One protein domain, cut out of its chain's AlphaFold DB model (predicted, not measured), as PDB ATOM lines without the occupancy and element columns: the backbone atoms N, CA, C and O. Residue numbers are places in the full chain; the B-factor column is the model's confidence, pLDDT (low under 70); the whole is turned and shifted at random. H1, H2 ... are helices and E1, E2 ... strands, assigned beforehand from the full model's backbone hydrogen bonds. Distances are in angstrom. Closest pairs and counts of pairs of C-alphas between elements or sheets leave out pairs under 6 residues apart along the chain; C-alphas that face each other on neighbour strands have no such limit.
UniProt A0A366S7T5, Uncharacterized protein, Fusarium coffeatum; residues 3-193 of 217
ATOM      1  N   GLN A   3     -15.704  37.334  32.566       51.88
ATOM      2  CA  GLN A   3     -14.626  38.300  32.733       51.88
ATOM      3  C   GLN A   3     -14.045  38.627  31.359       51.88
ATOM      4  O   GLN A   3     -13.841  37.736  30.540       51.88
ATOM      5  N   ILE A   4     -13.807  39.909  31.102       60.78
ATOM      6  CA  ILE A   4     -13.245  40.412  29.847       60.78
ATOM      7  C   ILE A   4     -11.957  41.148  30.188       60.78
ATOM      8  O   ILE A   4     -11.893  41.857  31.195       60.78
ATOM      9  N   ASN A   5     -10.931  40.971  29.364       60.22
ATOM     10  CA  ASN A   5      -9.670  41.665  29.525       60.22
ATOM     11  C   ASN A   5      -9.872  43.162  29.253       60.22
ATOM     12  O   ASN A   5     -10.340  43.532  28.175       60.22
ATOM     13  N   PRO A   6      -9.546  44.043  30.215       58.69
ATOM     14  CA  PRO A   6      -9.807  45.471  30.076       58.69
ATOM     15  C   PRO A   6      -8.945  46.156  29.005       58.69
ATOM     16  O   PRO A   6      -9.297  47.263  28.585       58.69
ATOM     17  N   ASP A   7      -7.848  45.528  28.572       63.09
ATOM     18  CA  ASP A   7      -6.886  46.101  27.628       63.09
ATOM     19  C   ASP A   7      -7.181  45.703  26.177       63.09
ATOM     20  O   ASP A   7      -7.109  46.550  25.287       63.09
ATOM     21  N   ASN A   8      -7.542  44.439  25.929       69.50
ATOM     22  CA  ASN A   8      -7.767  43.917  24.572       69.50
ATOM     23  C   ASN A   8      -9.205  43.432  24.303       69.50
ATOM     24  O   ASN A   8      -9.511  43.047  23.180       69.50
ATOM     25  N   LEU A   9     -10.090  43.486  25.306       65.38
ATOM     26  CA  LEU A   9     -11.481  43.024  25.250       65.38
ATOM     27  C   LEU A   9     -11.662  41.530  24.948       65.38
ATOM     28  O   LEU A   9     -12.782  41.093  24.696       65.38
ATOM     29  N   GLU A  10     -10.606  40.722  25.027       65.69
ATOM     30  CA  GLU A  10     -10.731  39.275  24.884       65.69
ATOM     31  C   GLU A  10     -11.474  38.673  26.092       65.69
ATOM     32  O   GLU A  10     -11.276  39.120  27.231       65.69
ATOM     33  N   PRO A  11     -12.336  37.659  25.889       58.09
ATOM     34  CA  PRO A  11     -12.889  36.874  26.986       58.09
ATOM     35  C   PRO A  11     -11.756  36.259  27.819       58.09
ATOM     36  O   PRO A  11     -10.895  35.573  27.275       58.09
ATOM     37  N   ILE A  12     -11.759  36.495  29.131       51.59
ATOM     38  CA  ILE A  12     -10.762  35.919  30.041       51.59
ATOM     39  C   ILE A  12     -11.220  34.549  30.533       51.59
ATOM     40  O   ILE A  12     -10.445  33.611  30.437       51.59
ATOM     41  N   GLU A  13     -12.444  34.425  31.061       55.97
ATOM     42  CA  GLU A  13     -12.978  33.166  31.608       55.97
ATOM     43  C   GLU A  13     -14.451  33.321  32.037       55.97
ATOM     44  O   GLU A  13     -14.906  34.419  32.391       55.97
ATOM     45  N   LEU A  14     -15.210  32.216  32.034       51.53
ATOM     46  CA  LEU A  14     -16.535  32.156  32.653       51.53
ATOM     47  C   LEU A  14     -16.420  31.534  34.050       51.53
ATOM     48  O   LEU A  14     -16.284  30.321  34.197       51.53
ATOM     49  N   PHE A  15     -16.532  32.357  35.091       48.94
ATOM     50  CA  PHE A  15     -16.631  31.861  36.463       48.94
ATOM     51  C   PHE A  15     -18.092  31.608  36.827       48.94
ATOM     52  O   PHE A  15     -18.942  32.507  36.726       48.94
ATOM     53  N   THR A  16     -18.373  30.403  37.309       41.97
ATOM     54  CA  THR A  16     -19.591  30.100  38.058       41.97
ATOM     55  C   THR A  16     -19.262  30.079  39.539       41.97
ATOM     56  O   THR A  16     -18.339  29.390  39.974       41.97
ATOM     57  N   TYR A  17     -20.026  30.834  40.320       40.41
ATOM     58  CA  TYR A  17     -20.035  30.684  41.765       40.41
ATOM     59  C   TYR A  17     -20.877  29.450  42.077       40.41
ATOM     60  O   TYR A  17     -22.079  29.449  41.812       40.41
ATOM     61  N   GLU A  18     -20.271  28.393  42.610       39.31
ATOM     62  CA  GLU A  18     -21.063  27.373  43.285       39.31
ATOM     63  C   GLU A  18     -21.543  28.027  44.584       39.31
ATOM     64  O   GLU A  18     -20.783  28.155  45.547       39.31
ATOM     65  N   ALA A  19     -22.780  28.537  44.587       35.56
ATOM     66  CA  ALA A  19     -23.443  28.989  45.803       35.56
ATOM     67  C   ALA A  19     -23.706  27.762  46.675       35.56
ATOM     68  O   ALA A  19     -24.769  27.158  46.640       35.56
ATOM     69  N   SER A  20     -22.645  27.369  47.372       37.22
ATOM     70  CA  SER A  20     -22.530  26.378  48.421       37.22
ATOM     71  C   SER A  20     -23.764  25.485  48.629       37.22
ATOM     72  O   SER A  20     -24.668  25.829  49.394       37.22
ATOM     73  N   LYS A  21     -23.668  24.220  48.194       39.28
ATOM     74  CA  LYS A  21     -23.801  23.168  49.215       39.28
ATOM     75  C   LYS A  21     -22.836  23.553  50.333       39.28
ATOM     76  O   LYS A  21     -21.706  23.932  50.038       39.28
ATOM     77  N   SER A  22     -23.270  23.507  51.588       43.66
ATOM     78  CA  SER A  22     -22.557  23.966  52.796       43.66
ATOM     79  C   SER A  22     -21.210  23.265  53.096       43.66
ATOM     80  O   SER A  22     -20.825  23.135  54.254       43.66
ATOM     81  N   LEU A  23     -20.522  22.752  52.075       44.09
ATOM     82  CA  LEU A  23     -19.350  21.891  52.102       44.09
ATOM     83  C   LEU A  23     -18.115  22.523  51.433       44.09
ATOM     84  O   LEU A  23     -17.033  21.955  51.541       44.09
ATOM     85  N   LEU A  24     -18.231  23.693  50.790       47.00
ATOM     86  CA  LEU A  24     -17.061  24.474  50.374       47.00
ATOM     87  C   LEU A  24     -16.628  25.399  51.514       47.00
ATOM     88  O   LEU A  24     -17.454  26.094  52.116       47.00
ATOM     89  N   LYS A  25     -15.324  25.432  51.813       51.53
ATOM     90  CA  LYS A  25     -14.766  26.463  52.694       51.53
ATOM     91  C   LYS A  25     -15.111  27.826  52.094       51.53
ATOM     92  O   LYS A  25     -14.936  28.064  50.902       51.53
ATOM     93  N   LYS A  26     -15.664  28.700  52.932       60.06
ATOM     94  CA  LYS A  26     -16.214  30.011  52.572       60.06
ATOM     95  C   LYS A  26     -15.283  30.776  51.610       60.06
ATOM     96  O   LYS A  26     -14.262  31.294  52.047       60.06
ATOM     97  N   GLY A  27     -15.666  30.875  50.333       61.91
ATOM     98  CA  GLY A  27     -14.997  31.719  49.329       61.91
ATOM     99  C   GLY A  27     -14.078  31.019  48.318       61.91
ATOM    100  O   GLY A  27     -13.490  31.716  47.495       61.91
ATOM    101  N   GLU A  28     -13.946  29.690  48.329       68.88
ATOM    102  CA  GLU A  28     -13.212  28.973  47.272       68.88
ATOM    103  C   GLU A  28     -14.018  28.948  45.957       68.88
ATOM    104  O   GLU A  28     -15.230  28.732  45.962       68.88
ATOM    105  N   THR A  29     -13.350  29.191  44.823       69.06
ATOM    106  CA  THR A  29     -13.955  29.153  43.480       69.06
ATOM    107  C   THR A  29     -13.274  28.090  42.626       69.06
ATOM    108  O   THR A  29     -12.071  27.862  42.741       69.06
ATOM    109  N   LYS A  30     -14.053  27.430  41.765       77.38
ATOM    110  CA  LYS A  30     -13.564  26.438  40.807       77.38
ATOM    111  C   LYS A  30     -14.005  26.844  39.407       77.38
ATOM    112  O   LYS A  30     -15.184  27.110  39.182       77.38
ATOM    113  N   ILE A  31     -13.069  26.854  38.463       82.38
ATOM    114  CA  ILE A  31     -13.389  27.008  37.043       82.38
ATOM    115  C   ILE A  31     -14.032  25.704  36.573       82.38
ATOM    116  O   ILE A  31     -13.408  24.643  36.635       82.38
ATOM    117  N   ILE A  32     -15.283  25.780  36.120       85.19
ATOM    118  CA  ILE A  32     -15.993  24.619  35.574       85.19
ATOM    119  C   ILE A  32     -15.965  24.579  34.049       85.19
ATOM    120  O   ILE A  32     -16.202  23.522  33.495       85.19
ATOM    121  N   ALA A  33     -15.688  25.684  33.354       86.00
ATOM    122  CA  ALA A  33     -15.560  25.715  31.899       86.00
ATOM    123  C   ALA A  33     -14.743  26.935  31.454       86.00
ATOM    124  O   ALA A  33     -14.818  27.992  32.075       86.00
ATOM    125  N   ASN A  34     -14.010  26.791  30.348       84.88
ATOM    126  CA  ASN A  34     -13.371  27.902  29.651       84.88
ATOM    127  C   ASN A  34     -13.940  27.977  28.223       84.88
ATOM    128  O   ASN A  34     -13.886  26.994  27.484       84.88
ATOM    129  N   ILE A  35     -14.545  29.117  27.878       86.88
ATOM    130  CA  ILE A  35     -15.191  29.376  26.587       86.88
ATOM    131  C   ILE A  35     -14.408  30.495  25.907       86.88
ATOM    132  O   ILE A  35     -14.497  31.651  26.314       86.88
ATOM    133  N   THR A  36     -13.650  30.141  24.873       86.44
ATOM    134  CA  THR A  36     -12.732  31.055  24.172       86.44
ATOM    135  C   THR A  36     -13.205  31.438  22.771       86.44
ATOM    136  O   THR A  36     -12.611  32.302  22.136       86.44
ATOM    137  N   ASP A  37     -14.273  30.810  22.278       87.56
ATOM    138  CA  ASP A  37     -14.810  30.995  20.926       87.56
ATOM    139  C   ASP A  37     -16.116  31.812  20.895       87.56
ATOM    140  O   ASP A  37     -16.763  31.904  19.850       87.56
ATOM    141  N   ALA A  38     -16.521  32.381  22.035       90.12
ATOM    142  CA  ALA A  38     -17.663  33.284  22.140       90.12
ATOM    143  C   ALA A  38     -17.201  34.744  22.029       90.12
ATOM    144  O   ALA A  38     -16.201  35.109  22.653       90.12
ATOM    145  N   PRO A  39     -17.941  35.617  21.322       89.88
ATOM    146  CA  PRO A  39     -17.694  37.046  21.420       89.88
ATOM    147  C   PRO A  39     -17.926  37.526  22.867       89.88
ATOM    148  O   PRO A  39     -18.829  37.029  23.551       89.88
ATOM    149  N   PRO A  40     -17.137  38.495  23.359       89.62
ATOM    150  CA  PRO A  40     -17.391  39.133  24.643       89.62
ATOM    151  C   PRO A  40     -18.719  39.887  24.564       89.62
ATOM    152  O   PRO A  40     -18.863  40.792  23.746       89.62
ATOM    153  N   ALA A  41     -19.689  39.546  25.409       92.44
ATOM    154  CA  ALA A  41     -21.015  40.152  25.355       92.44
ATOM    155  C   ALA A  41     -21.542  40.501  26.748       92.44
ATOM    156  O   ALA A  41     -21.134  39.930  27.761       92.44
ATOM    157  N   TYR A  42     -22.464  41.458  26.812       93.44
ATOM    158  CA  TYR A  42     -23.170  41.764  28.049       93.44
ATOM    159  C   TYR A  42     -24.196  40.667  28.372       93.44
ATOM    160  O   TYR A  42     -25.290  40.635  27.802       93.44
ATOM    161  N   ILE A  43     -23.839  39.788  29.311       92.94
ATOM    162  CA  ILE A  43     -24.673  38.671  29.770       92.94
ATOM    163  C   ILE A  43     -25.129  38.921  31.211       92.94
ATOM    164  O   ILE A  43     -24.314  38.951  32.133       92.94
ATOM    165  N   HIS A  44     -26.435  39.121  31.394       93.00
ATOM    166  CA  HIS A  44     -27.043  39.464  32.680       93.00
ATOM    167  C   HIS A  44     -27.545  38.248  33.479       93.00
ATOM    168  O   HIS A  44     -27.506  38.277  34.707       93.00
ATOM    169  N   SER A  45     -27.972  37.171  32.814       91.00
ATOM    170  CA  SER A  45     -28.486  35.960  33.465       91.00
ATOM    171  C   SER A  45     -27.738  34.697  33.032       91.00
ATOM    172  O   SER A  45     -27.033  34.676  32.023       91.00
ATOM    173  N   LEU A  46     -27.871  33.642  33.835       91.00
ATOM    174  CA  LEU A  46     -27.327  32.309  33.590       91.00
ATOM    175  C   LEU A  46     -28.446  31.292  33.832       91.00
ATOM    176  O   LEU A  46     -29.264  31.503  34.720       91.00
ATOM    177  N   PHE A  47     -28.456  30.210  33.063       95.12
ATOM    178  CA  PHE A  47     -29.502  29.191  33.088       95.12
ATOM    179  C   PHE A  47     -28.940  27.905  33.702       95.12
ATOM    180  O   PHE A  47     -27.748  27.613  33.567       95.12
ATOM    181  N   HIS A  48     -29.786  27.129  34.372       94.31
ATOM    182  CA  HIS A  48     -29.398  25.875  35.014       94.31
ATOM    183  C   HIS A  48     -30.553  24.872  34.992       94.31
ATOM    184  O   HIS A  48     -31.681  25.194  35.364       94.31
ATOM    185  N   THR A  49     -30.258  23.646  34.580       95.69
ATOM    186  CA  THR A  49     -31.146  22.479  34.658       95.69
ATOM    187  C   THR A  49     -30.712  21.586  35.815       95.69
ATOM    188  O   THR A  49     -29.755  21.885  36.511       95.69
ATOM    189  N   GLU A  50     -31.350  20.435  36.013       93.25
ATOM    190  CA  GLU A  50     -30.884  19.471  37.018       93.25
ATOM    191  C   GLU A  50     -29.409  19.054  36.836       93.25
ATOM    192  O   GLU A  50     -28.717  18.823  37.829       93.25
ATOM    193  N   LYS A  51     -28.917  18.956  35.589       93.94
ATOM    194  CA  LYS A  51     -27.578  18.415  35.300       93.94
ATOM    195  C   LYS A  51     -26.620  19.397  34.643       93.94
ATOM    196  O   LYS A  51     -25.421  19.133  34.663       93.94
ATOM    197  N   HIS A  52     -27.101  20.486  34.048       94.62
ATOM    198  CA  HIS A  52     -26.287  21.352  33.202       94.62
ATOM    199  C   HIS A  52     -26.446  22.826  33.552       94.62
ATOM    200  O   HIS A  52     -27.495  23.288  33.991       94.62
ATOM    201  N   ILE A  53     -25.393  23.586  33.278       95.50
ATOM    202  CA  ILE A  53     -25.438  25.046  33.219       95.50
ATOM    203  C   ILE A  53     -25.478  25.446  31.750       95.50
ATOM    204  O   ILE A  53     -24.747  24.883  30.937       95.50
ATOM    205  N   ILE A  54     -26.311  26.424  31.406       96.38
ATOM    206  CA  ILE A  54     -26.413  26.937  30.044       96.38
ATOM    207  C   ILE A  54     -26.034  28.415  30.048       96.38
ATOM    208  O   ILE A  54     -26.682  29.252  30.680       96.38
ATOM    209  N   LEU A  55     -24.965  28.736  29.321       96.06
ATOM    210  CA  LEU A  55     -24.607  30.111  29.004       96.06
ATOM    211  C   LEU A  55     -25.171  30.458  27.630       96.06
ATOM    212  O   LEU A  55     -24.714  29.935  26.613       96.06
ATOM    213  N   VAL A  56     -26.134  31.372  27.608       96.81
ATOM    214  CA  VAL A  56     -26.679  31.925  26.370       96.81
ATOM    215  C   VAL A  56     -25.953  33.231  26.068       96.81
ATOM    216  O   VAL A  56     -26.020  34.183  26.840       96.81
ATOM    217  N   VAL A  57     -25.236  33.272  24.950       96.62
ATOM    218  CA  VAL A  57     -24.496  34.442  24.478       96.62
ATOM    219  C   VAL A  57     -25.316  35.109  23.379       96.62
ATOM    220  O   VAL A  57     -25.101  34.873  22.190       96.62
ATOM    221  N   TRP A  58     -26.294  35.922  23.774       96.69
ATOM    222  CA  TRP A  58     -27.085  36.775  22.873       96.69
ATOM    223  C   TRP A  58     -26.281  37.985  22.390       96.69
ATOM    224  O   TRP A  58     -25.193  38.264  22.901       96.69
ATOM    225  N   GLN A  59     -26.791  38.706  21.388       95.31
ATOM    226  CA  GLN A  59     -26.071  39.846  20.826       95.31
ATOM    227  C   GLN A  59     -26.111  41.052  21.766       95.31
ATOM    228  O   GLN A  59     -27.116  41.752  21.892       95.31
ATOM    229  N   ALA A  60     -24.968  41.323  22.383       95.06
ATOM    230  CA  ALA A  60     -24.670  42.552  23.107       95.06
ATOM    231  C   ALA A  60     -23.144  42.719  23.165       95.06
ATOM    232  O   ALA A  60     -22.565  42.857  24.243       95.06
ATOM    233  N   ASP A  61     -22.500  42.591  22.001       94.06
ATOM    234  CA  ASP A  61     -21.056  42.375  21.913       94.06
ATOM    235  C   ASP A  61     -20.273  43.644  22.240       94.06
ATOM    236  O   ASP A  61     -20.505  44.706  21.655       94.06
ATOM    237  N   PHE A  62     -19.307  43.514  23.142       92.12
ATOM    238  CA  PHE A  62     -18.371  44.572  23.474       92.12
ATOM    239  C   PHE A  62     -17.329  44.729  22.370       92.12
ATOM    240  O   PHE A  62     -16.653  43.774  22.003       92.12
ATOM    241  N   VAL A  63     -17.170  45.951  21.866       91.69
ATOM    242  CA  VAL A  63     -16.211  46.259  20.785       91.69
ATOM    243  C   VAL A  63     -15.250  47.386  21.119       91.69
ATOM    244  O   VAL A  63     -14.291  47.620  20.390       91.69
ATOM    245  N   LYS A  64     -15.500  48.117  22.206       88.62
ATOM    246  CA  LYS A  64     -14.612  49.182  22.668       88.62
ATOM    247  C   LYS A  64     -14.748  49.397  24.163       88.62
ATOM    248  O   LYS A  64     -15.799  49.151  24.747       88.62
ATOM    249  N   ARG A  65     -13.704  49.942  24.775       87.19
ATOM    250  CA  ARG A  65     -13.792  50.487  26.129       87.19
ATOM    251  C   ARG A  65     -14.645  51.756  26.115       87.19
ATOM    252  O   ARG A  65     -14.514  52.586  25.217       87.19
ATOM    253  N   ALA A  66     -15.498  51.912  27.119       88.88
ATOM    254  CA  ALA A  66     -16.336  53.091  27.280       88.88
ATOM    255  C   ALA A  66     -16.587  53.388  28.763       88.88
ATOM    256  O   ALA A  66     -16.212  52.610  29.640       88.88
ATOM    257  N   THR A  67     -17.217  54.529  29.039       88.00
ATOM    258  CA  THR A  67     -17.564  54.940  30.410       88.00
ATOM    259  C   THR A  67     -18.771  54.184  30.963       88.00
ATOM    260  O   THR A  67     -18.947  54.099  32.176       88.00
ATOM    261  N   ASN A  68     -19.591  53.610  30.080       86.69
ATOM    262  CA  ASN A  68     -20.731  52.774  30.428       86.69
ATOM    263  C   ASN A  68     -20.884  51.606  29.441       86.69
ATOM    264  O   ASN A  68     -20.406  51.665  28.310       86.69
ATOM    265  N   ILE A  69     -21.581  50.558  29.888       87.06
ATOM    266  CA  ILE A  69     -21.812  49.308  29.141       87.06
ATOM    267  C   ILE A  69     -22.510  49.558  27.800       87.06
ATOM    268  O   ILE A  69     -22.232  48.891  26.813       87.06
ATOM    269  N   VAL A  70     -23.430  50.517  27.746       90.00
ATOM    270  CA  VAL A  70     -24.228  50.753  26.540       90.00
ATOM    271  C   VAL A  70     -23.363  51.330  25.417       90.00
ATOM    272  O   VAL A  70     -23.521  50.966  24.258       90.00
ATOM    273  N   GLU A  71     -22.421  52.206  25.758       91.44
ATOM    274  CA  GLU A  71     -21.470  52.776  24.805       91.44
ATOM    275  C   GLU A  71     -20.405  51.784  24.333       91.44
ATOM    276  O   GLU A  71     -19.824  52.014  23.275       91.44
ATOM    277  N   SER A  72     -20.121  50.710  25.076       92.75
ATOM    278  CA  SER A  72     -19.131  49.703  24.676       92.75
ATOM    279  C   SER A  72     -19.677  48.651  23.708       92.75
ATOM    280  O   SER A  72     -18.882  47.929  23.102       92.75
ATOM    281  N   ILE A  73     -21.001  48.571  23.540       94.31
ATOM    282  CA  ILE A  73     -21.675  47.577  22.698       94.31
ATOM    283  C   ILE A  73     -21.714  48.028  21.227       94.31
ATOM    284  O   ILE A  73     -21.948  49.201  20.922       94.31
ATOM    285  N   ARG A  74     -21.488  47.097  20.293       93.38
ATOM    286  CA  ARG A  74     -21.592  47.359  18.844       93.38
ATOM    287  C   ARG A  74     -23.020  47.650  18.383       93.38
ATOM    288  O   ARG A  74     -24.002  47.293  19.032       93.38
ATOM    289  N   ALA A  75     -23.133  48.229  17.190       95.50
ATOM    290  CA  ALA A  75     -24.407  48.293  16.482       95.50
ATOM    291  C   ALA A  75     -24.981  46.882  16.249       95.50
ATOM    292  O   ALA A  75     -24.223  45.926  16.063       95.50
ATOM    293  N   TRP A  76     -26.314  46.787  16.275       96.69
ATOM    294  CA  TRP A  76     -27.052  45.547  16.049       96.69
ATOM    295  C   TRP A  76     -26.732  44.947  14.677       96.69
ATOM    296  O   TRP A  76     -26.721  45.665  13.677       96.69
ATOM    297  N   ASP A  77     -26.507  43.639  14.643       96.81
ATOM    298  CA  ASP A  77     -26.253  42.851  13.441       96.81
ATOM    299  C   ASP A  77     -27.202  41.639  13.424       96.81
ATOM    300  O   ASP A  77     -27.090  40.767  14.289       96.81
ATOM    301  N   PRO A  78     -28.185  41.584  12.509       95.69
ATOM    302  CA  PRO A  78     -29.166  40.500  12.477       95.69
ATOM    303  C   PRO A  78     -28.553  39.135  12.125       95.69
ATOM    304  O   PRO A  78     -29.174  38.120  12.424       95.69
ATOM    305  N   ASP A  79     -27.349  39.100  11.545       95.62
ATOM    306  CA  ASP A  79     -26.659  37.859  11.179       95.62
ATOM    307  C   ASP A  79     -25.804  37.305  12.338       95.62
ATOM    308  O   ASP A  79     -25.338  36.162  12.302       95.62
ATOM    309  N   ARG A  80     -25.620  38.089  13.412       94.38
ATOM    310  CA  ARG A  80     -24.948  37.665  14.646       94.38
ATOM    311  C   ARG A  80     -25.912  36.801  15.462       94.38
ATOM    312  O   ARG A  80     -26.614  37.276  16.357       94.38
ATOM    313  N   LYS A  81     -25.914  35.503  15.176       94.12
ATOM    314  CA  LYS A  81     -26.789  34.534  15.848       94.12
ATOM    315  C   LYS A  81     -26.457  34.362  17.333       94.12
ATOM    316  O   LYS A  81     -25.353  34.683  17.790       94.12
ATOM    317  N   THR A  82     -27.420  33.881  18.113       96.88
ATOM    318  CA  THR A  82     -27.222  33.605  19.542       96.88
ATOM    319  C   THR A  82     -26.593  32.229  19.737       96.88
ATOM    320  O   THR A  82     -26.985  31.253  19.101       96.88
ATOM    321  N   LEU A  83     -25.613  32.146  20.640       97.50
ATOM    322  CA  LEU A  83     -24.918  30.899  20.965       97.50
ATOM    323  C   LEU A  83     -25.396  30.358  22.311       97.50
ATOM    324  O   LEU A  83     -25.567  31.121  23.256       97.50
ATOM    325  N   PHE A  84     -25.543  29.043  22.425       97.69
ATOM    326  CA  PHE A  84     -25.880  28.361  23.674       97.69
ATOM    327  C   PHE A  84     -24.760  27.382  24.004       97.69
ATOM    328  O   PHE A  84     -24.499  26.451  23.243       97.69
ATOM    329  N   TYR A  85     -24.104  27.576  25.141       96.12
ATOM    330  CA  TYR A  85     -23.062  26.687  25.641       96.12
ATOM    331  C   TYR A  85     -23.619  25.861  26.791       96.12
ATOM    332  O   TYR A  85     -23.957  26.415  27.836       96.12
ATOM    333  N   VAL A  86     -23.698  24.547  26.602       95.50
ATOM    334  CA  VAL A  86     -24.125  23.593  27.628       95.50
ATOM    335  C   VAL A  86     -22.888  23.086  28.356       95.50
ATOM    336  O   VAL A  86     -21.979  22.531  27.740       95.50
ATOM    337  N   ILE A  87     -22.853  23.293  29.665       93.31
ATOM    338  CA  ILE A  87     -21.731  22.998  30.553       93.31
ATOM    339  C   ILE A  87     -22.161  21.894  31.517       93.31
ATOM    340  O   ILE A  87     -23.228  21.987  32.121       93.31
ATOM    341  N   ASP A  88     -21.319  20.876  31.692       91.75
ATOM    342  CA  ASP A  88     -21.485  19.862  32.740       91.75
ATOM    343  C   ASP A  88     -20.706  20.333  33.984       91.75
ATOM    344  O   ASP A  88     -19.477  20.268  33.987       91.75
ATOM    345  N   PRO A  89     -21.361  20.847  35.041       87.75
ATOM    346  CA  PRO A  89     -20.669  21.346  36.228       87.75
ATOM    347  C   PRO A  89     -20.002  20.232  37.051       87.75
ATOM    348  O   PRO A  89     -19.070  20.512  37.808       87.75
ATOM    349  N   ALA A  90     -20.444  18.976  36.912       88.00
ATOM    350  CA  ALA A  90     -19.882  17.847  37.646       88.00
ATOM    351  C   ALA A  90     -18.554  17.384  37.030       88.00
ATOM    352  O   ALA A  90     -17.571  17.186  37.751       88.00
ATOM    353  N   LYS A  91     -18.504  17.238  35.701       85.50
ATOM    354  CA  LYS A  91     -17.282  16.852  34.970       85.50
ATOM    355  C   LYS A  91     -16.392  18.045  34.626       85.50
ATOM    356  O   LYS A  91     -15.177  17.890  34.520       85.50
ATOM    357  N   GLY A  92     -16.989  19.221  34.493       86.25
ATOM    358  CA  GLY A  92     -16.384  20.392  33.881       86.25
ATOM    359  C   GLY A  92     -16.385  20.314  32.350       86.25
ATOM    360  O   GLY A  92     -16.392  19.241  31.749       86.25
ATOM    361  N   GLY A  93     -16.329  21.481  31.722       86.44
ATOM    362  CA  GLY A  93     -16.243  21.674  30.284       86.44
ATOM    363  C   GLY A  93     -17.590  21.924  29.614       86.44
ATOM    364  O   GLY A  93     -18.662  21.689  30.169       86.44
ATOM    365  N   VAL A  94     -17.504  22.417  28.379       91.06
ATOM    366  CA  VAL A  94     -18.643  22.540  27.468       91.06
ATOM    367  C   VAL A  94     -18.886  21.175  26.828       91.06
ATOM    368  O   VAL A  94     -18.012  20.660  26.132       91.06
ATOM    369  N   VAL A  95     -20.065  20.597  27.048       92.19
ATOM    370  CA  VAL A  95     -20.467  19.304  26.468       92.19
ATOM    371  C   VAL A  95     -21.187  19.458  25.133       92.19
ATOM    372  O   VAL A  95     -21.152  18.547  24.310       92.19
ATOM    373  N   ALA A  96     -21.791  20.622  24.885       94.75
ATOM    374  CA  ALA A  96     -22.406  20.945  23.607       94.75
ATOM    375  C   ALA A  96     -22.476  22.457  23.374       94.75
ATOM    376  O   ALA A  96     -22.594  23.249  24.312       94.75
ATOM    377  N   LYS A  97     -22.439  22.848  22.099       95.56
ATOM    378  CA  LYS A  97     -22.667  24.216  21.629       95.56
ATOM    379  C   LYS A  97     -23.830  24.210  20.645       95.56
ATOM    380  O   LYS A  97     -23.868  23.351  19.766       95.56
ATOM    381  N   TYR A  98     -24.737  25.169  20.755       97.75
ATOM    382  CA  TYR A  98     -25.840  25.363  19.820       97.75
ATOM    383  C   TYR A  98     -25.847  26.794  19.290       97.75
ATOM    384  O   TYR A  98     -25.329  27.705  19.936       97.75
ATOM    385  N   GLU A  99     -26.452  26.977  18.126       97.25
ATOM    386  CA  GLU A  99     -26.681  28.268  17.485       97.25
ATOM    387  C   GLU A  99     -28.172  28.388  17.145       97.25
ATOM    388  O   GLU A  99     -28.746  27.444  16.596       97.25
ATOM    389  N   SER A 100     -28.815  29.502  17.501       95.88
ATOM    390  CA  SER A 100     -30.180  29.796  17.038       95.88
ATOM    391  C   SER A 100     -30.179  30.227  15.574       95.88
ATOM    392  O   SER A 100     -29.160  30.667  15.049       95.88
ATOM    393  N   GLU A 101     -31.320  30.136  14.897       93.50
ATOM    394  CA  GLU A 101     -31.453  30.693  13.544       93.50
ATOM    395  C   GLU A 101     -31.554  32.225  13.547       93.50
ATOM    396  O   GLU A 101     -31.125  32.874  12.595       93.50
ATOM    397  N   ASP A 102     -32.084  32.801  14.622       93.19
ATOM    398  CA  ASP A 102     -32.311  34.227  14.802       93.19
ATOM    399  C   ASP A 102     -31.283  34.880  15.736       93.19
ATOM    400  O   ASP A 102     -30.749  34.274  16.670       93.19
ATOM    401  N   ALA A 103     -31.024  36.165  15.496       95.69
ATOM    402  CA  ALA A 103     -30.362  37.042  16.447       95.69
ATOM    403  C   ALA A 103     -31.409  37.672  17.373       95.69
ATOM    404  O   ALA A 103     -32.402  38.238  16.913       95.69
ATOM    405  N   PHE A 104     -31.158  37.642  18.680       95.69
ATOM    406  CA  PHE A 104     -32.010  38.301  19.668       95.69
ATOM    407  C   PHE A 104     -31.181  38.829  20.837       95.69
ATOM    408  O   PHE A 104     -30.014  38.473  21.010       95.69
ATOM    409  N   PHE A 105     -31.786  39.716  21.618       95.88
ATOM    410  CA  PHE A 105     -31.292  40.145  22.918       95.88
ATOM    411  C   PHE A 105     -32.202  39.586  24.009       95.88
ATOM    412  O   PHE A 105     -33.416  39.499  23.832       95.88
ATOM    413  N   ALA A 106     -31.633  39.225  25.148       94.88
ATOM    414  CA  ALA A 106     -32.387  38.923  26.354       94.88
ATOM    415  C   ALA A 106     -31.659  39.528  27.553       94.88
ATOM    416  O   ALA A 106     -30.494  39.909  27.474       94.88
ATOM    417  N   PHE A 107     -32.372  39.646  28.665       91.75
ATOM    418  CA  PHE A 107     -31.809  40.188  29.899       91.75
ATOM    419  C   PHE A 107     -31.979  39.202  31.052       91.75
ATOM    420  O   PHE A 107     -31.042  38.962  31.803       91.75
ATOM    421  N   HIS A 108     -33.156  38.591  31.166       92.75
ATOM    422  CA  HIS A 108     -33.469  37.648  32.232       92.75
ATOM    423  C   HIS A 108     -33.622  36.225  31.700       92.75
ATOM    424  O   HIS A 108     -33.987  35.999  30.549       92.75
ATOM    425  N   GLU A 109     -33.358  35.274  32.583       92.88
ATOM    426  CA  GLU A 109     -33.813  33.892  32.479       92.88
ATOM    427  C   GLU A 109     -35.265  33.802  32.984       92.88
ATOM    428  O   GLU A 109     -35.671  34.616  33.819       92.88
ATOM    429  N   ILE A 110     -36.059  32.857  32.465       92.81
ATOM    430  CA  ILE A 110     -37.368  32.495  33.037       92.81
ATOM    431  C   ILE A 110     -37.293  31.114  33.685       92.81
ATOM    432  O   ILE A 110     -37.693  30.969  34.838       92.81
ATOM    433  N   ASN A 111     -36.840  30.109  32.934       93.31
ATOM    434  CA  ASN A 111     -36.631  28.748  33.422       93.31
ATOM    435  C   ASN A 111     -35.727  27.964  32.455       93.31
ATOM    436  O   ASN A 111     -35.649  28.283  31.265       93.31
ATOM    437  N   SER A 112     -35.139  26.866  32.922       96.12
ATOM    438  CA  SER A 112     -34.549  25.847  32.056       96.12
ATOM    439  C   SER A 112     -34.654  24.449  32.656       96.12
ATOM    440  O   SER A 112     -34.442  24.265  33.852       96.12
ATOM    441  N   PHE A 113     -34.958  23.442  31.834       96.44
ATOM    442  CA  PHE A 113     -35.119  22.057  32.294       96.44
ATOM    443  C   PHE A 113     -34.743  21.033  31.217       96.44
ATOM    444  O   PHE A 113     -34.613  21.366  30.042       96.44
ATOM    445  N   GLU A 114     -34.569  19.779  31.627       96.31
ATOM    446  CA  GLU A 114     -34.326  18.635  30.742       96.31
ATOM    447  C   GLU A 114     -35.570  17.752  30.653       96.31
ATOM    448  O   GLU A 114     -36.301  17.624  31.637       96.31
ATOM    449  N   ASN A 115     -35.798  17.111  29.505       95.06
ATOM    450  CA  ASN A 115     -36.763  16.013  29.400       95.06
ATOM    451  C   ASN A 115     -36.077  14.635  29.464       95.06
ATOM    452  O   ASN A 115     -34.850  14.529  29.496       95.06
ATOM    453  N   GLU A 116     -36.880  13.569  29.463       95.12
ATOM    454  CA  GLU A 116     -36.398  12.180  29.537       95.12
ATOM    455  C   GLU A 116     -35.506  11.784  28.349       95.12
ATOM    456  O   GLU A 116     -34.585  10.987  28.512       95.12
ATOM    457  N   ASP A 117     -35.718  12.400  27.182       94.31
ATOM    458  CA  ASP A 117     -34.890  12.187  25.988       94.31
ATOM    459  C   ASP A 117     -33.537  12.919  26.055       94.31
ATOM    460  O   ASP A 117     -32.716  12.795  25.146       94.31
ATOM    461  N   GLY A 118     -33.302  13.725  27.097       93.19
ATOM    462  CA  GLY A 118     -32.093  14.532  27.257       93.19
ATOM    463  C   GLY A 118     -32.087  15.839  26.457       93.19
ATOM    464  O   GLY A 118     -31.042  16.486  26.366       93.19
ATOM    465  N   ASN A 119     -33.221  16.253  25.879       96.25
ATOM    466  CA  ASN A 119     -33.361  17.592  25.308       96.25
ATOM    467  C   ASN A 119     -33.386  18.626  26.436       96.25
ATOM    468  O   ASN A 119     -34.010  18.399  27.473       96.25
ATOM    469  N   ILE A 120     -32.764  19.781  26.209       97.38
ATOM    470  CA  ILE A 120     -32.785  20.907  27.147       97.38
ATOM    471  C   ILE A 120     -33.745  21.969  26.618       97.38
ATOM    472  O   ILE A 120     -33.689  22.325  25.445       97.38
ATOM    473  N   PHE A 121     -34.601  22.503  27.478       97.00
ATOM    474  CA  PHE A 121     -35.500  23.607  27.168       97.00
ATOM    475  C   PHE A 121     -35.053  24.862  27.910       97.00
ATOM    476  O   PHE A 121     -34.714  24.795  29.092       97.00
ATOM    477  N   VAL A 122     -35.042  25.994  27.210       97.06
ATOM    478  CA  VAL A 122     -34.570  27.289  27.714       97.06
ATOM    479  C   VAL A 122     -35.654  28.334  27.476       97.06
ATOM    480  O   VAL A 122     -35.934  28.677  26.327       97.06
ATOM    481  N   ASP A 123     -36.240  28.842  28.559       94.88
ATOM    482  CA  ASP A 123     -37.291  29.858  28.545       94.88
ATOM    483  C   ASP A 123     -36.714  31.230  28.882       94.88
ATOM    484  O   ASP A 123     -36.102  31.424  29.936       94.88
ATOM    485  N   LEU A 124     -36.936  32.209  28.006       94.25
ATOM    486  CA  LEU A 124     -36.438  33.570  28.181       94.25
ATOM    487  C   LEU A 124     -37.299  34.612  27.449       94.25
ATOM    488  O   LEU A 124     -37.973  34.279  26.471       94.25
ATOM    489  N   PRO A 125     -37.295  35.884  27.891       92.19
ATOM    490  CA  PRO A 125     -37.982  36.963  27.208       92.19
ATOM    491  C   PRO A 125     -37.066  37.551  26.125       92.19
ATOM    492  O   PRO A 125     -36.201  38.383  26.411       92.19
ATOM    493  N   THR A 126     -37.246  37.124  24.877       93.00
ATOM    494  CA  THR A 126     -36.463  37.617  23.740       93.00
ATOM    495  C   THR A 126     -36.948  38.988  23.285       93.00
ATOM    496  O   THR A 126     -38.148  39.245  23.181       93.00
ATOM    497  N   ILE A 127     -36.006  39.860  22.954       91.62
ATOM    498  CA  ILE A 127     -36.207  41.181  22.367       91.62
ATOM    499  C   ILE A 127     -35.494  41.183  21.013       91.62
ATOM    500  O   ILE A 127     -34.413  40.612  20.875       91.62
ATOM    501  N   LYS A 128     -36.103  41.819  20.005       91.94
ATOM    502  CA  LYS A 128     -35.596  41.817  18.621       91.94
ATOM    503  C   LYS A 128     -34.197  42.413  18.471       91.94
ATOM    504  O   LYS A 128     -33.508  42.078  17.520       91.94
ATOM    505  N   ASP A 129     -33.822  43.316  19.367       93.50
ATOM    506  CA  ASP A 129     -32.515  43.949  19.417       93.50
ATOM    507  C   ASP A 129     -32.169  44.389  20.852       93.50
ATOM    508  O   ASP A 129     -32.961  44.252  21.789       93.50
ATOM    509  N   HIS A 130     -30.975  44.951  21.037       93.38
ATOM    510  CA  HIS A 130     -30.524  45.482  22.327       93.38
ATOM    511  C   HIS A 130     -31.013  46.915  22.622       93.38
ATOM    512  O   HIS A 130     -30.520  47.552  23.558       93.38
ATOM    513  N   SER A 131     -32.020  47.432  21.898       89.81
ATOM    514  CA  SER A 131     -32.554  48.791  22.115       89.81
ATOM    515  C   SER A 131     -33.124  49.001  23.522       89.81
ATOM    516  O   SER A 131     -33.153  50.134  24.016       89.81
ATOM    517  N   PHE A 132     -33.475  47.914  24.224       87.19
ATOM    518  CA  PHE A 132     -33.889  47.946  25.628       87.19
ATOM    519  C   PHE A 132     -32.853  48.633  26.532       87.19
ATOM    520  O   PHE A 132     -33.215  49.370  27.448       87.19
ATOM    521  N   LEU A 133     -31.559  48.472  26.242       89.56
ATOM    522  CA  LEU A 133     -30.490  49.095  27.023       89.56
ATOM    523  C   LEU A 133     -30.529  50.630  26.948       89.56
ATOM    524  O   LEU A 133     -30.256  51.312  27.935       89.56
ATOM    525  N   GLN A 134     -30.910  51.189  25.796       87.00
ATOM    526  CA  GLN A 134     -31.104  52.635  25.633       87.00
ATOM    527  C   GLN A 134     -32.416  53.090  26.280       87.00
ATOM    528  O   GLN A 134     -32.472  54.129  26.943       87.00
ATOM    529  N   ALA A 135     -33.470  52.290  26.119       81.94
ATOM    530  CA  ALA A 135     -34.778  52.536  26.710       81.94
ATOM    531  C   ALA A 135     -34.744  52.622  28.240       81.94
ATOM    532  O   ALA A 135     -35.455  53.442  28.820       81.94
ATOM    533  N   ALA A 136     -33.879  51.839  28.885       82.31
ATOM    534  CA  ALA A 136     -33.723  51.800  30.336       82.31
ATOM    535  C   ALA A 136     -32.967  53.007  30.934       82.31
ATOM    536  O   ALA A 136     -32.796  53.083  32.152       82.31
ATOM    537  N   LYS A 137     -32.512  53.976  30.125       83.38
ATOM    538  CA  LYS A 137     -31.879  55.204  30.638       83.38
ATOM    539  C   LYS A 137     -32.845  56.017  31.504       83.38
ATOM    540  O   LYS A 137     -34.029  56.147  31.199       83.38
ATOM    541  N   ILE A 138     -32.314  56.645  32.556       83.75
ATOM    542  CA  ILE A 138     -33.098  57.398  33.552       83.75
ATOM    543  C   ILE A 138     -33.980  58.478  32.911       83.75
ATOM    544  O   ILE A 138     -35.124  58.647  33.323       83.75
ATOM    545  N   GLU A 139     -33.475  59.202  31.912       79.62
ATOM    546  CA  GLU A 139     -34.242  60.224  31.185       79.62
ATOM    547  C   GLU A 139     -35.503  59.651  30.517       79.62
ATOM    548  O   GLU A 139     -36.569  60.263  30.582       79.62
ATOM    549  N   ASN A 140     -35.407  58.435  29.974       78.06
ATOM    550  CA  ASN A 140     -36.501  57.728  29.315       78.06
ATOM    551  C   ASN A 140     -37.493  57.158  30.332       78.06
ATOM    552  O   ASN A 140     -38.702  57.289  30.152       78.06
ATOM    553  N   LEU A 141     -37.000  56.589  31.435       76.62
ATOM    554  CA  LEU A 141     -37.852  56.081  32.512       76.62
ATOM    555  C   LEU A 141     -38.627  57.210  33.207       76.62
ATOM    556  O   LEU A 141     -39.825  57.086  33.454       76.62
ATOM    557  N   ARG A 142     -37.971  58.347  33.477       75.81
ATOM    558  CA  ARG A 142     -38.613  59.522  34.090       75.81
ATOM    559  C   ARG A 142     -39.636  60.182  33.174       75.81
ATOM    560  O   ARG A 142     -40.599  60.752  33.682       75.81
ATOM    561  N   ALA A 143     -39.481  60.079  31.853       67.06
ATOM    562  CA  ALA A 143     -40.489  60.564  30.912       67.06
ATOM    563  C   ALA A 143     -41.859  59.881  31.106       67.06
ATOM    564  O   ALA A 143     -42.876  60.516  30.842       67.06
ATOM    565  N   ASN A 144     -41.889  58.647  31.630       59.41
ATOM    566  CA  ASN A 144     -43.124  57.918  31.948       59.41
ATOM    567  C   ASN A 144     -43.726  58.284  33.324       59.41
ATOM    568  O   ASN A 144     -44.885  57.976  33.577       59.41
ATOM    569  N   LEU A 145     -42.967  58.934  34.218       59.31
ATOM    570  CA  LEU A 145     -43.444  59.358  35.549       59.31
ATOM    571  C   LEU A 145     -44.151  60.718  35.521       59.31
ATOM    572  O   LEU A 145     -44.934  61.046  36.408       59.31
ATOM    573  N   MET A 146     -43.865  61.535  34.511       51.53
ATOM    574  CA  MET A 146     -44.467  62.853  34.377       51.53
ATOM    575  C   MET A 146     -45.782  62.688  33.614       51.53
ATOM    576  O   MET A 146     -45.738  62.483  32.406       51.53
ATOM    577  N   HIS A 147     -46.925  62.787  34.306       50.81
ATOM    578  CA  HIS A 147     -48.313  62.720  33.806       50.81
ATOM    579  C   HIS A 147     -48.667  63.727  32.683       50.81
ATOM    580  O   HIS A 147     -49.674  64.429  32.732       50.81
ATOM    581  N   LYS A 148     -47.862  63.841  31.629       50.91
ATOM    582  CA  LYS A 148     -48.289  64.452  30.378       50.91
ATOM    583  C   LYS A 148     -49.174  63.412  29.711       50.91
ATOM    584  O   LYS A 148     -48.698  62.330  29.387       50.91
ATOM    585  N   ALA A 149     -50.444  63.745  29.494       46.88
ATOM    586  CA  ALA A 149     -51.512  62.881  28.973       46.88
ATOM    587  C   ALA A 149     -51.277  62.267  27.562       46.88
ATOM    588  O   ALA A 149     -52.222  61.856  26.899       46.88
ATOM    589  N   LYS A 150     -50.028  62.239  27.076       45.91
ATOM    590  CA  LYS A 150     -49.547  61.670  25.808       45.91
ATOM    591  C   LYS A 150     -48.103  61.142  25.916       45.91
ATOM    592  O   LYS A 150     -47.399  61.083  24.912       45.91
ATOM    593  N   GLY A 151     -47.621  60.840  27.123       46.88
ATOM    594  CA  GLY A 151     -46.266  60.347  27.360       46.88
ATOM    595  C   GLY A 151     -46.082  58.915  26.867       46.88
ATOM    596  O   GLY A 151     -45.962  58.011  27.672       46.88
ATOM    597  N   SER A 152     -46.068  58.679  25.555       47.88
ATOM    598  CA  SER A 152     -45.517  57.439  25.009       47.88
ATOM    599  C   SER A 152     -44.003  57.598  24.937       47.88
ATOM    600  O   SER A 152     -43.509  58.389  24.126       47.88
ATOM    601  N   SER A 153     -43.239  56.865  25.746       51.66
ATOM    602  CA  SER A 153     -41.823  56.724  25.420       51.66
ATOM    603  C   SER A 153     -41.723  55.954  24.096       51.66
ATOM    604  O   SER A 153     -42.413  54.951  23.903       51.66
ATOM    605  N   LYS A 154     -40.833  56.369  23.185       55.38
ATOM    606  CA  LYS A 154     -40.437  55.560  22.008       55.38
ATOM    607  C   LYS A 154     -39.772  54.220  22.400       55.38
ATOM    608  O   LYS A 154     -39.305  53.489  21.542       55.38
ATOM    609  N   ASN A 155     -39.733  53.932  23.698       59.38
ATOM    610  CA  ASN A 155     -38.880  52.985  24.387       59.38
ATOM    611  C   ASN A 155     -39.705  51.945  25.170       59.38
ATOM    612  O   ASN A 155     -39.153  51.203  25.980       59.38
ATOM    613  N   ASN A 156     -41.020  51.865  24.928       67.25
ATOM    614  CA  ASN A 156     -41.848  50.751  25.388       67.25
ATOM    615  C   ASN A 156     -41.543  49.522  24.524       67.25
ATOM    616  O   ASN A 156     -42.256  49.218  23.569       67.25
ATOM    617  N   ILE A 157     -40.443  48.852  24.844       74.62
ATOM    618  CA  ILE A 157     -39.971  47.669  24.130       74.62
ATOM    619  C   ILE A 157     -40.513  46.442  24.847       74.62
ATOM    620  O   ILE A 157     -40.210  46.203  26.015       74.62
ATOM    621  N   ALA A 158     -41.349  45.685  24.147       77.00
ATOM    622  CA  ALA A 158     -41.935  44.468  24.674       77.00
ATOM    623  C   ALA A 158     -41.013  43.271  24.403       77.00
ATOM    624  O   ALA A 158     -40.517  43.103  23.289       77.00
ATOM    625  N   GLY A 159     -40.799  42.445  25.427       81.50
ATOM    626  CA  GLY A 159     -40.186  41.129  25.272       81.50
ATOM    627  C   GLY A 159     -41.219  40.081  24.862       81.50
ATOM    628  O   GLY A 159     -42.407  40.209  25.144       81.50
ATOM    629  N   GLN A 160     -40.763  39.024  24.212       86.56
ATOM    630  CA  GLN A 160     -41.556  37.865  23.824       86.56
ATOM    631  C   GLN A 160     -41.116  36.672  24.669       86.56
ATOM    632  O   GLN A 160     -39.929  36.372  24.697       86.56
ATOM    633  N   PHE A 161     -42.044  36.000  25.358       89.75
ATOM    634  CA  PHE A 161     -41.732  34.706  25.963       89.75
ATOM    635  C   PHE A 161     -41.326  33.759  24.839       89.75
ATOM    636  O   PHE A 161     -42.092  33.564  23.898       89.75
ATOM    637  N   THR A 162     -40.150  33.164  24.942       92.00
ATOM    638  CA  THR A 162     -39.629  32.262  23.924       92.00
ATOM    639  C   THR A 162     -39.022  31.051  24.601       92.00
ATOM    640  O   THR A 162     -38.251  31.198  25.548       92.00
ATOM    641  N   ARG A 163     -39.361  29.864  24.097       94.19
ATOM    642  CA  ARG A 163     -38.725  28.598  24.453       94.19
ATOM    643  C   ARG A 163     -37.858  28.118  23.302       94.19
ATOM    644  O   ARG A 163     -38.367  27.889  22.201       94.19
ATOM    645  N   TYR A 164     -36.582  27.905  23.590       96.94
ATOM    646  CA  TYR A 164     -35.691  27.134  22.730       96.94
ATOM    647  C   TYR A 164     -35.597  25.700  23.226       96.94
ATOM    648  O   TYR A 164     -35.453  25.465  24.425       96.94
ATOM    649  N   ARG A 165     -35.621  24.754  22.293       96.62
ATOM    650  CA  ARG A 165     -35.234  23.364  22.508       96.62
ATOM    651  C   ARG A 165     -33.815  23.175  21.991       96.62
ATOM    652  O   ARG A 165     -33.519  23.478  20.840       96.62
ATOM    653  N   LEU A 166     -32.940  22.648  22.831       97.19
ATOM    654  CA  LEU A 166     -31.604  22.191  22.475       97.19
ATOM    655  C   LEU A 166     -31.671  20.659  22.380       97.19
ATOM    656  O   LEU A 166     -31.740  19.995  23.423       97.19
ATOM    657  N   PRO A 167     -31.718  20.078  21.165       95.69
ATOM    658  CA  PRO A 167     -31.836  18.635  20.999       95.69
ATOM    659  C   PRO A 167     -30.672  17.885  21.645       95.69
ATOM    660  O   PRO A 167     -29.545  18.386  21.647       95.69
ATOM    661  N   TYR A 168     -30.919  16.681  22.158       93.56
ATOM    662  CA  TYR A 168     -29.882  15.875  22.804       93.56
ATOM    663  C   TYR A 168     -28.639  15.690  21.909       93.56
ATOM    664  O   TYR A 168     -28.726  15.304  20.742       93.56
ATOM    665  N   HIS A 169     -27.461  15.963  22.468       85.25
ATOM    666  CA  HIS A 169     -26.172  16.007  21.768       85.25
ATOM    667  C   HIS A 169     -25.490  14.628  21.716       85.25
ATOM    668  O   HIS A 169     -24.378  14.438  22.208       85.25
ATOM    669  N   SER A 170     -26.153  13.629  21.131       76.81
ATOM    670  CA  SER A 170     -25.633  12.251  21.070       76.81
ATOM    671  C   SER A 170     -24.493  12.041  20.064       76.81
ATOM    672  O   SER A 170     -23.803  11.018  20.114       76.81
ATOM    673  N   ASP A 171     -24.288  12.984  19.142       71.94
ATOM    674  CA  ASP A 171     -23.473  12.768  17.952       71.94
ATOM    675  C   ASP A 171     -22.001  13.146  18.184       71.94
ATOM    676  O   ASP A 171     -21.610  14.316  18.196       71.94
ATOM    677  N   LYS A 172     -21.147  12.131  18.372       62.69
ATOM    678  CA  LYS A 172     -19.756  12.275  18.852       62.69
ATOM    679  C   LYS A 172     -18.785  12.992  17.893       62.69
ATOM    680  O   LYS A 172     -17.595  13.062  18.189       62.69
ATOM    681  N   GLY A 173     -19.255  13.541  16.773       63.56
ATOM    682  CA  GLY A 173     -18.448  14.325  15.828       63.56
ATOM    683  C   GLY A 173     -18.927  15.762  15.596       63.56
ATOM    684  O   GLY A 173     -18.180  16.569  15.039       63.56
ATOM    685  N   LYS A 174     -20.151  16.110  16.012       72.12
ATOM    686  CA  LYS A 174     -20.738  17.424  15.739       72.12
ATOM    687  C   LYS A 174     -20.351  18.415  16.833       72.12
ATOM    688  O   LYS A 174     -20.636  18.210  18.008       72.12
ATOM    689  N   LYS A 175     -19.693  19.508  16.432       73.44
ATOM    690  CA  LYS A 175     -19.222  20.553  17.358       73.44
ATOM    691  C   LYS A 175     -20.275  21.616  17.666       73.44
ATOM    692  O   LYS A 175     -20.204  22.245  18.716       73.44
ATOM    693  N   THR A 176     -21.224  21.847  16.759       90.69
ATOM    694  CA  THR A 176     -22.265  22.871  16.924       90.69
ATOM    695  C   THR A 176     -23.590  22.374  16.368       90.69
ATOM    696  O   THR A 176     -23.651  21.877  15.243       90.69
ATOM    697  N   TYR A 177     -24.632  22.474  17.180       95.19
ATOM    698  CA  TYR A 177     -26.001  22.041  16.916       95.19
ATOM    699  C   TYR A 177     -26.910  23.251  16.676       95.19
ATOM    700  O   TYR A 177     -26.485  24.391  16.833       95.19
ATOM    701  N   VAL A 178     -28.158  23.008  16.283       95.62
ATOM    702  CA  VAL A 178     -29.151  24.078  16.114       95.62
ATOM    703  C   VAL A 178     -29.990  24.157  17.383       95.62
ATOM    704  O   VAL A 178     -30.480  23.130  17.854       95.62
ATOM    705  N   ALA A 179     -30.113  25.353  17.951       96.69
ATOM    706  CA  ALA A 179     -31.107  25.650  18.970       96.69
ATOM    707  C   ALA A 179     -32.434  25.891  18.251       96.69
ATOM    708  O   ALA A 179     -32.580  26.847  17.492       96.69
ATOM    709  N   GLU A 180     -33.384  24.992  18.454       95.19
ATOM    710  CA  GLU A 180     -34.651  25.008  17.741       95.19
ATOM    711  C   GLU A 180     -35.652  25.884  18.480       95.19
ATOM    712  O   GLU A 180     -35.827  25.768  19.696       95.19
ATOM    713  N   LEU A 181     -36.341  26.748  17.744       91.25
ATOM    714  CA  LEU A 181     -37.452  27.505  18.290       91.25
ATOM    715  C   LEU A 181     -38.639  26.559  18.514       91.25
ATOM    716  O   LEU A 181     -39.303  26.150  17.565       91.25
ATOM    717  N   ASP A 182     -38.904  26.221  19.772       84.06
ATOM    718  CA  ASP A 182     -40.006  25.334  20.154       84.06
ATOM    719  C   ASP A 182     -41.310  26.128  20.317       84.06
ATOM    720  O   ASP A 182     -42.385  25.697  19.892       84.06
ATOM    721  N   PHE A 183     -41.230  27.325  20.921       74.44
ATOM    722  CA  PHE A 183     -42.436  28.065  21.295       74.44
ATOM    723  C   PHE A 183     -42.235  29.582  21.490       74.44
ATOM    724  O   PHE A 183     -41.730  29.997  22.533       74.44
ATOM    725  N   PRO A 184     -42.683  30.442  20.554       61.50
ATOM    726  CA  PRO A 184     -42.696  31.896  20.750       61.50
ATOM    727  C   PRO A 184     -44.097  32.442  21.122       61.50
ATOM    728  O   PRO A 184     -45.050  32.300  20.360       61.50
ATOM    729  N   TRP A 185     -44.228  33.147  22.255       64.38
ATOM    730  CA  TRP A 185     -45.430  33.884  22.700       64.38
ATOM    731  C   TRP A 185     -45.153  35.349  22.956       64.38
ATOM    732  O   TRP A 185     -44.465  35.724  23.903       64.38
ATOM    733  N   THR A 186     -45.726  36.214  22.125       56.31
ATOM    734  CA  THR A 186     -45.561  37.657  22.287       56.31
ATOM    735  C   THR A 186     -46.248  38.125  23.569       56.31
ATOM    736  O   THR A 186     -47.462  37.999  23.708       56.31
ATOM    737  N   MET A 187     -45.484  38.707  24.495       55.19
ATOM    738  CA  MET A 187     -46.041  39.530  25.566       55.19
ATOM    739  C   MET A 187     -46.032  40.973  25.064       55.19
ATOM    740  O   MET A 187     -45.042  41.429  24.501       55.19
ATOM    741  N   HIS A 188     -47.138  41.696  25.208       53.44
ATOM    742  CA  HIS A 188     -47.242  43.091  24.779       53.44
ATOM    743  C   HIS A 188     -47.483  43.977  26.002       53.44
ATOM    744  O   HIS A 188     -48.271  43.620  26.879       53.44
ATOM    745  N   ALA A 189     -46.831  45.140  26.060       51.97
ATOM    746  CA  ALA A 189     -47.164  46.169  27.041       51.97
ATOM    747  C   ALA A 189     -48.593  46.649  26.769       51.97
ATOM    748  O   ALA A 189     -48.900  47.131  25.679       51.97
ATOM    749  N   VAL A 190     -49.498  46.460  27.720       53.88
ATOM    750  CA  VAL A 190     -50.930  46.476  27.406       53.88
ATOM    751  C   VAL A 190     -51.448  47.894  27.136       53.88
ATOM    752  O   VAL A 190     -52.428  48.056  26.407       53.88
ATOM    753  N   LYS A 191     -50.751  48.934  27.621       57.00
ATOM    754  CA  LYS A 191     -51.021  50.334  27.263       57.00
ATOM    755  C   LYS A 191     -49.739  51.107  26.919       57.00
ATOM    756  O   LYS A 191     -48.834  51.215  27.750       57.00
ATOM    757  N   PRO A 192     -49.647  51.703  25.714       54.34
ATOM    758  CA  PRO A 192     -48.588  52.652  25.389       54.34
ATOM    759  C   PRO A 192     -48.528  53.796  26.411       54.34
ATOM    760  O   PRO A 192     -49.555  54.374  26.756       54.34
ATOM    761  N   GLY A 193     -47.324  54.131  26.879       55.47
ATOM    762  CA  GLY A 193     -47.090  55.234  27.818       55.47
ATOM    763  C   GLY A 193     -47.161  54.891  29.305       55.47
ATOM    764  O   GLY A 193     -46.900  55.756  30.135       55.47
TER     765      GLY A 193
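This is residues 3 to 193 of the 217 residues of an uncharacterized protein of Fusarium coffeatum (UniProt A0A366S7T5). With little regular structure, the domain is one seven-stranded sheet, curled like part of a barrel and folded so that E2 E3 E4 face E7 E6 E5, with E8 as hinge; three short helices lie beyond it. The printed part has 191 residues, 63 in named elements, class mixed: E1 E2 H1 E3 E4 E5 E6 H2 H3 E7 E8. The mixed sheet runs E2 E3 E4 E8 E7 E6 E5. The whole is compact, radius of gyration of the C-alphas 18.5 A, spanning 58 by 39 by 38 A.

E2 is residues 53 to 57, E3 83 to 87, E4 94 to 100, E8 177 to 186, 25.6 A long, E7 160 to 166, E6 120 to 126, E5 111 to 114, E1 11 to 14, H1 69 to 72, H2 132 to 135, H3 138 to 143. C-alpha 11 is at (-12.889, 36.874, 26.986), C-alpha 186 at (-45.561, 37.657, 22.287).

E8 is parallel to E4, N 179 and O 99 2.8 A apart, and antiparallel to E7 in a hairpin, N 185 and O 161 2.7 A apart. H1, H2 and H3 are not on the sheet. In H3 every O i to N i+4 pair is within hydrogen-bond range; H1 and H2 are too short for one.

The printed part has no cut; links E1 to E2, E2 to H1 and H3 to E7 are long. Confidence is under 70 in 53 residues, among them 3 to 29.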